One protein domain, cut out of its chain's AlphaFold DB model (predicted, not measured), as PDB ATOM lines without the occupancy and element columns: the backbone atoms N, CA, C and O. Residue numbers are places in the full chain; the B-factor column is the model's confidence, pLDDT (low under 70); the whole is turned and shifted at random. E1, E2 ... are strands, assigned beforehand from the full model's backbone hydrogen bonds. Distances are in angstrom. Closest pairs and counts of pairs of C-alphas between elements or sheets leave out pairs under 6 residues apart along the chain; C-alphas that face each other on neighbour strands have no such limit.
ATOM      1  N   ILE A  60     152.721 106.928 141.689       89.19
ATOM      2  CA  ILE A  60     151.629 106.419 140.863       89.19
ATOM      3  C   ILE A  60     150.468 106.047 141.777       89.19
ATOM      4  O   ILE A  60     150.616 105.251 142.701       89.19
ATOM      5  N   PHE A  61     149.285 106.572 141.467       91.56
ATOM      6  CA  PHE A  61     148.052 106.217 142.156       91.56
ATOM      7  C   PHE A  61     147.133 105.388 141.253       91.56
ATOM      8  O   PHE A  61     146.777 105.799 140.148       91.56
ATOM      9  N   ARG A  62     146.705 104.224 141.745       90.44
ATOM     10  CA  ARG A  62     145.745 103.333 141.091       90.44
ATOM     11  C   ARG A  62     144.474 103.255 141.926       90.44
ATOM     12  O   ARG A  62     144.488 102.742 143.040       90.44
ATOM     13  N   ARG A  63     143.360 103.712 141.354       90.31
ATOM     14  CA  ARG A  63     142.027 103.626 141.970       90.31
ATOM     15  C   ARG A  63     141.662 102.179 142.294       90.31
ATOM     16  O   ARG A  63     141.902 101.281 141.486       90.31
ATOM     17  N   LEU A  64     141.003 101.987 143.431       89.06
ATOM     18  CA  LEU A  64     140.337 100.730 143.739       89.06
ATOM     19  C   LEU A  64     139.141 100.545 142.793       89.06
ATOM     20  O   LEU A  64     138.344 101.466 142.601       89.06
ATOM     21  N   TYR A  65     139.007  99.358 142.203       81.81
ATOM     22  CA  TYR A  65     137.797  99.006 141.467       81.81
ATOM     23  C   TYR A  65     136.715  98.587 142.463       81.81
ATOM     24  O   TYR A  65     136.827  97.548 143.108       81.81
ATOM     25  N   PHE A  66     135.673  99.405 142.590       80.38
ATOM     26  CA  PHE A  66     134.538  99.098 143.449       80.38
ATOM     27  C   PHE A  66     133.540  98.206 142.707       80.38
ATOM     28  O   PHE A  66     133.009  98.595 141.664       80.38
ATOM     29  N   ASN A  67     133.263  97.028 143.263       80.31
ATOM     30  CA  ASN A  67     132.181  96.166 142.810       80.31
ATOM     31  C   ASN A  67     131.091  96.116 143.897       80.31
ATOM     32  O   ASN A  67     131.353  95.575 144.969       80.31
ATOM     33  N   PRO A  68     129.870  96.621 143.637       78.00
ATOM     34  CA  PRO A  68     128.802  96.667 144.638       78.00
ATOM     35  C   PRO A  68     128.322  95.283 145.109       78.00
ATOM     36  O   PRO A  68     127.653  95.195 146.132       78.00
ATOM     37  N   LEU A  69     128.660  94.204 144.393       83.25
ATOM     38  CA  LEU A  69     128.299  92.826 144.746       83.25
ATOM     39  C   LEU A  69     129.380  92.108 145.571       83.25
ATOM     40  O   LEU A  69     129.141  91.001 146.048       83.25
ATOM     41  N   LYS A  70     130.573  92.702 145.724       82.69
ATOM     42  CA  LYS A  70     131.708  92.087 146.424       82.69
ATOM     43  C   LYS A  70     132.218  93.010 147.525       82.69
ATOM     44  O   LYS A  70     132.729  94.095 147.256       82.69
ATOM     45  N   VAL A  71     132.155  92.535 148.768       82.44
ATOM     46  CA  VAL A  71     132.842  93.193 149.884       82.44
ATOM     47  C   VAL A  71     134.339  93.180 149.583       82.44
ATOM     48  O   VAL A  71     134.935  92.120 149.396       82.44
ATOM     49  N   THR A  72     134.927  94.368 149.474       83.75
ATOM     50  CA  THR A  72     136.355  94.543 149.199       83.75
ATOM     51  C   THR A  72     137.043  94.888 150.511       83.75
ATOM     52  O   THR A  72     136.664  95.861 151.154       83.75
ATOM     53  N   THR A  73     138.019  94.082 150.920       89.69
ATOM     54  CA  THR A  73     138.754  94.210 152.194       89.69
ATOM     55  C   THR A  73     140.153  94.804 152.029       89.69
ATOM     56  O   THR A  73     140.853  95.043 153.014       89.69
ATOM     57  N   GLY A  74     140.561  95.049 150.785       92.88
ATOM     58  CA  GLY A  74     141.900  95.496 150.453       92.88
ATOM     59  C   GLY A  74     142.072  95.804 148.972       92.88
ATOM     60  O   GLY A  74     141.107  95.887 148.210       92.88
ATOM     61  N   CYS A  75     143.319  95.975 148.566       93.19
ATOM     62  CA  CYS A  75     143.721  96.268 147.206       93.19
ATOM     63  C   CYS A  75     144.465  95.078 146.604       93.19
ATOM     64  O   CYS A  75     145.241  94.421 147.287       93.19
ATOM     65  N   VAL A  76     144.287  94.845 145.305       92.00
ATOM     66  CA  VAL A  76     145.092  93.872 144.558       92.00
ATOM     67  C   VAL A  76     146.143  94.631 143.759       92.00
ATOM     68  O   VAL A  76     145.802  95.539 142.992       92.00
ATOM     69  N   ASP A  77     147.415  94.304 143.972       91.12
ATOM     70  CA  ASP A  77     148.524  94.947 143.272       91.12
ATOM     71  C   ASP A  77     148.679  94.445 141.822       91.12
ATOM     72  O   ASP A  77     147.885  93.658 141.306       91.12
ATOM     73  N   GLN A  78     149.701  94.941 141.119       87.56
ATOM     74  CA  GLN A  78     149.934  94.596 139.711       87.56
ATOM     75  C   GLN A  78     150.368  93.138 139.505       87.56
ATOM     76  O   GLN A  78     150.253  92.628 138.393       87.56
ATOM     77  N   LEU A  79     150.855  92.482 140.561       90.56
ATOM     78  CA  LEU A  79     151.254  91.078 140.565       90.56
ATOM     79  C   LEU A  79     150.091  90.157 140.968       90.56
ATOM     80  O   LEU A  79     150.253  88.939 140.969       90.56
ATOM     81  N   GLY A  80     148.921  90.719 141.290       91.31
ATOM     82  CA  GLY A  80     147.756  89.963 141.737       91.31
ATOM     83  C   GLY A  80     147.755  89.649 143.234       91.31
ATOM     84  O   GLY A  80     146.914  88.868 143.674       91.31
ATOM     85  N   VAL A  81     148.662  90.237 144.022       93.62
ATOM     86  CA  VAL A  81     148.730  90.020 145.474       93.62
ATOM     87  C   VAL A  81     147.725  90.925 146.178       93.62
ATOM     88  O   VAL A  81     147.650  92.123 145.900       93.62
ATOM     89  N   GLU A  82     146.944  90.348 147.092       93.56
ATOM     90  CA  GLU A  82     146.002  91.094 147.923       93.56
ATOM     91  C   GLU A  82     146.707  91.693 149.144       93.56
ATOM     92  O   GLU A  82     147.370  91.001 149.916       93.56
ATOM     93  N   HIS A  83     146.513  92.992 149.332       95.38
ATOM     94  CA  HIS A  83     146.995  93.772 150.460       95.38
ATOM     95  C   HIS A  83     145.792  94.355 151.191       95.38
ATOM     96  O   HIS A  83     144.969  95.024 150.573       95.38
ATOM     97  N   GLY A  84     145.673  94.121 152.499       95.81
ATOM     98  CA  GLY A  84     144.583  94.697 153.296       95.81
ATOM     99  C   GLY A  84     144.587  96.231 153.280       95.81
ATOM    100  O   GLY A  84     145.597  96.862 152.983       95.81
ATOM    101  N   PHE A  85     143.463  96.864 153.616       95.69
ATOM    102  CA  PHE A  85     143.459  98.321 153.777       95.69
ATOM    103  C   PHE A  85     144.420  98.787 154.878       95.69
ATOM    104  O   PHE A  85     144.598  98.121 155.896       95.69
ATOM    105  N   ASN A  86     144.986  99.978 154.681       94.88
ATOM    106  CA  ASN A  86     145.957 100.636 155.557       94.88
ATOM    107  C   ASN A  86     147.277  99.873 155.727       94.88
ATOM    108  O   ASN A  86     148.016 100.127 156.677       94.88
ATOM    109  N   THR A  87     147.597  98.953 154.817       97.06
ATOM    110  CA  THR A  87     148.915  98.323 154.769       97.06
ATOM    111  C   THR A  87     149.873  99.123 153.897       97.06
ATOM    112  O   THR A  87     149.468  99.830 152.966       97.06
ATOM    113  N   VAL A  88     151.162  98.984 154.207       97.31
ATOM    114  CA  VAL A  88     152.277  99.540 153.441       97.31
ATOM    115  C   VAL A  88     153.249  98.408 153.129       97.31
ATOM    116  O   VAL A  88     153.531  97.581 153.996       97.31
ATOM    117  N   TRP A  89     153.756  98.358 151.902       96.88
ATOM    118  CA  TRP A  89     154.728  97.354 151.474       96.88
ATOM    119  C   TRP A  89     155.755  97.942 150.512       96.88
ATOM    120  O   TRP A  89     155.513  98.959 149.864       96.88
ATOM    121  N   LYS A  90     156.909  97.280 150.409       95.12
ATOM    122  CA  LYS A  90     157.963  97.635 149.457       95.12
ATOM    123  C   LYS A  90     158.016  96.625 148.322       95.12
ATOM    124  O   LYS A  90     157.923  95.421 148.562       95.12
ATOM    125  N   THR A  91     158.165  97.112 147.098       93.19
ATOM    126  CA  THR A  91     158.361  96.265 145.920       93.19
ATOM    127  C   THR A  91     159.848  96.032 145.669       93.19
ATOM    128  O   THR A  91     160.707  96.740 146.200       93.19
ATOM    129  N   LYS A  92     160.167  95.029 144.846       92.00
ATOM    130  CA  LYS A  92     161.556  94.746 144.454       92.00
ATOM    131  C   LYS A  92     162.139  95.858 143.585       92.00
ATOM    132  O   LYS A  92     163.343  96.044 143.561       92.00
ATOM    133  N   GLU A  93     161.277  96.606 142.911       90.56
ATOM    134  CA  GLU A  93     161.589  97.716 142.014       90.56
ATOM    135  C   GLU A  93     161.720  99.051 142.760       90.56
ATOM    136  O   GLU A  93     161.613 100.110 142.146       90.56
ATOM    137  N   CYS A  94     161.946  99.014 144.078       93.94
ATOM    138  CA  CYS A  94     162.150 100.196 144.910       93.94
ATOM    139  C   CYS A  94     160.947 101.141 144.991       93.94
ATOM    140  O   CYS A  94     161.126 102.350 145.097       93.94
ATOM    141  N   TYR A  95     159.727 100.604 145.005       93.38
ATOM    142  CA  TYR A  95     158.537 101.384 145.341       93.38
ATOM    143  C   TYR A  95     158.083 101.096 146.763       93.38
ATOM    144  O   TYR A  95     158.081  99.947 147.195       93.38
ATOM    145  N   GLU A  96     157.644 102.127 147.471       94.94
ATOM    146  CA  GLU A  96     156.834 101.983 148.675       94.94
ATOM    147  C   GLU A  96     155.381 102.250 148.318       94.94
ATOM    148  O   GLU A  96     155.028 103.315 147.810       94.94
ATOM    149  N   CYS A  97     154.553 101.241 148.542       95.94
ATOM    150  CA  CYS A  97     153.148 101.241 148.203       95.94
ATOM    151  C   CYS A  97     152.292 101.229 149.463       95.94
ATOM    152  O   CYS A  97     152.623 100.557 150.435       95.94
ATOM    153  N   SER A  98     151.158 101.918 149.422       96.50
ATOM    154  CA  SER A  98     150.146 101.932 150.474       96.50
ATOM    155  C   SER A  98     148.770 101.627 149.892       96.50
ATOM    156  O   SER A  98     148.382 102.238 148.890       96.50
ATOM    157  N   CYS A  99     148.011 100.740 150.535       96.12
ATOM    158  CA  CYS A  99     146.623 100.452 150.176       96.12
ATOM    159  C   CYS A  99     145.671 101.258 151.060       96.12
ATOM    160  O   CYS A  99     145.701 101.170 152.284       96.12
ATOM    161  N   SER A 100     144.785 102.022 150.433       93.62
ATOM    162  CA  SER A 100     143.741 102.807 151.089       93.62
ATOM    163  C   SER A 100     142.367 102.423 150.544       93.62
ATOM    164  O   SER A 100     142.254 101.731 149.531       93.62
ATOM    165  N   THR A 101     141.304 102.932 151.163       91.94
ATOM    166  CA  THR A 101     139.925 102.709 150.699       91.94
ATOM    167  C   THR A 101     139.652 103.267 149.300       91.94
ATOM    168  O   THR A 101     138.713 102.834 148.636       91.94
ATOM    169  N   ILE A 102     140.477 104.205 148.823       90.75
ATOM    170  CA  ILE A 102     140.346 104.813 147.494       90.75
ATOM    171  C   ILE A 102     141.236 104.151 146.432       90.75
ATOM    172  O   ILE A 102     141.015 104.368 145.236       90.75
ATOM    173  N   GLY A 103     142.230 103.351 146.832       91.81
ATOM    174  CA  GLY A 103     143.188 102.735 145.913       91.81
ATOM    175  C   GLY A 103     144.588 102.524 146.484       91.81
ATOM    176  O   GLY A 103     144.834 102.722 147.674       91.81
ATOM    177  N   ILE A 104     145.503 102.137 145.596       95.62
ATOM    178  CA  ILE A 104     146.927 101.933 145.870       95.62
ATOM    179  C   ILE A 104     147.701 103.182 145.448       95.62
ATOM    180  O   ILE A 104     147.589 103.607 144.300       95.62
ATOM    181  N   SER A 105     148.519 103.729 146.342       94.69
ATOM    182  CA  SER A 105     149.545 104.727 146.016       94.69
ATOM    183  C   SER A 105     150.911 104.067 146.098       94.69
ATOM    184  O   SER A 105     151.173 103.434 147.108       94.69
ATOM    185  N   CYS A 106     151.763 104.201 145.085       94.44
ATOM    186  CA  CYS A 106     153.133 103.685 145.081       94.44
ATOM    187  C   CYS A 106     154.102 104.801 144.709       94.44
ATOM    188  O   CYS A 106     153.936 105.396 143.651       94.44
ATOM    189  N   CYS A 107     155.121 105.048 145.524       92.62
ATOM    190  CA  CYS A 107     156.134 106.071 145.278       92.62
ATOM    191  C   CYS A 107     157.521 105.450 145.164       92.62
ATOM    192  O   CYS A 107     157.846 104.525 145.909       92.62
ATOM    193  N   ASN A 108     158.330 105.960 144.239       91.44
ATOM    194  CA  ASN A 108     159.721 105.553 144.112       91.44
ATOM    195  C   ASN A 108     160.504 105.943 145.381       91.44
ATOM    196  O   ASN A 108     160.411 107.064 145.875       91.44
ATOM    197  N   LEU A 109     161.270 105.003 145.926       92.31
ATOM    198  CA  LEU A 109     162.135 105.217 147.085       92.31
ATOM    199  C   LEU A 109     163.473 105.854 146.695       92.31
ATOM    200  O   LEU A 109     164.126 106.479 147.538       92.31
TER     201      LEU A 109
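AT A GLANCE: This is residues 60 to 109 of the 151 residues of the protein "Beta-microseminoprotein" of Ornithorhynchus anatinus (UniProt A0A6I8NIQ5). What is the shape? A four-stranded antiparallel sheet, E1-E6-E5-E4, has the small hairpin E2-E3 packed on it near the E5-E6 turn, and the link E1 to E2 loops out round Leu 69 at one end. What builds it? The 50 printed residues include six named strands, E1 to E6 in chain order, and no named helix: all strand. How large? It is compact, radius of gyration of the C-alphas 10.7 A, spanning 36 by 16 by 16 A.

IN THESE COORDINATES: Where does E1 begin? E1, residues 60 to 63, has C-alpha 60 at (151.629, 106.419, 140.863). What follows? E2 is residues 74 to 76, E3 82 to 84, E4 88 to 90, and E5 95 to 100, 15.9 A long. E6, residues 103 to 108, 16.9 A long, has C-alpha 108 at (159.721, 105.553, 144.112).

HOW THE PARTS SIT: What pairs in the sheet? Within hydrogen-bond range are N 60 and O 106 (E1, E6), 2.8 A; N 98 and O 105 (E5, E6), 2.8 A; N 89 and O 97 (E4, E5), 2.9 A. E4, E5 and E6 form a meander, each the antiparallel neighbour of the one before. And the hairpin E2-E3? N 75 and O 83 are 2.8 A apart. The closest C-alphas of E2 and E5, Cys 75 and Cys 99, are 5.9 A apart.

THE WHOLE: Which C-alphas are farthest apart? Those of Leu 69 and Leu 109, 36.1 A. Any cut or weak stretch? The printed part has no cut and no long link, and no printed residue is under 70 in pLDDT.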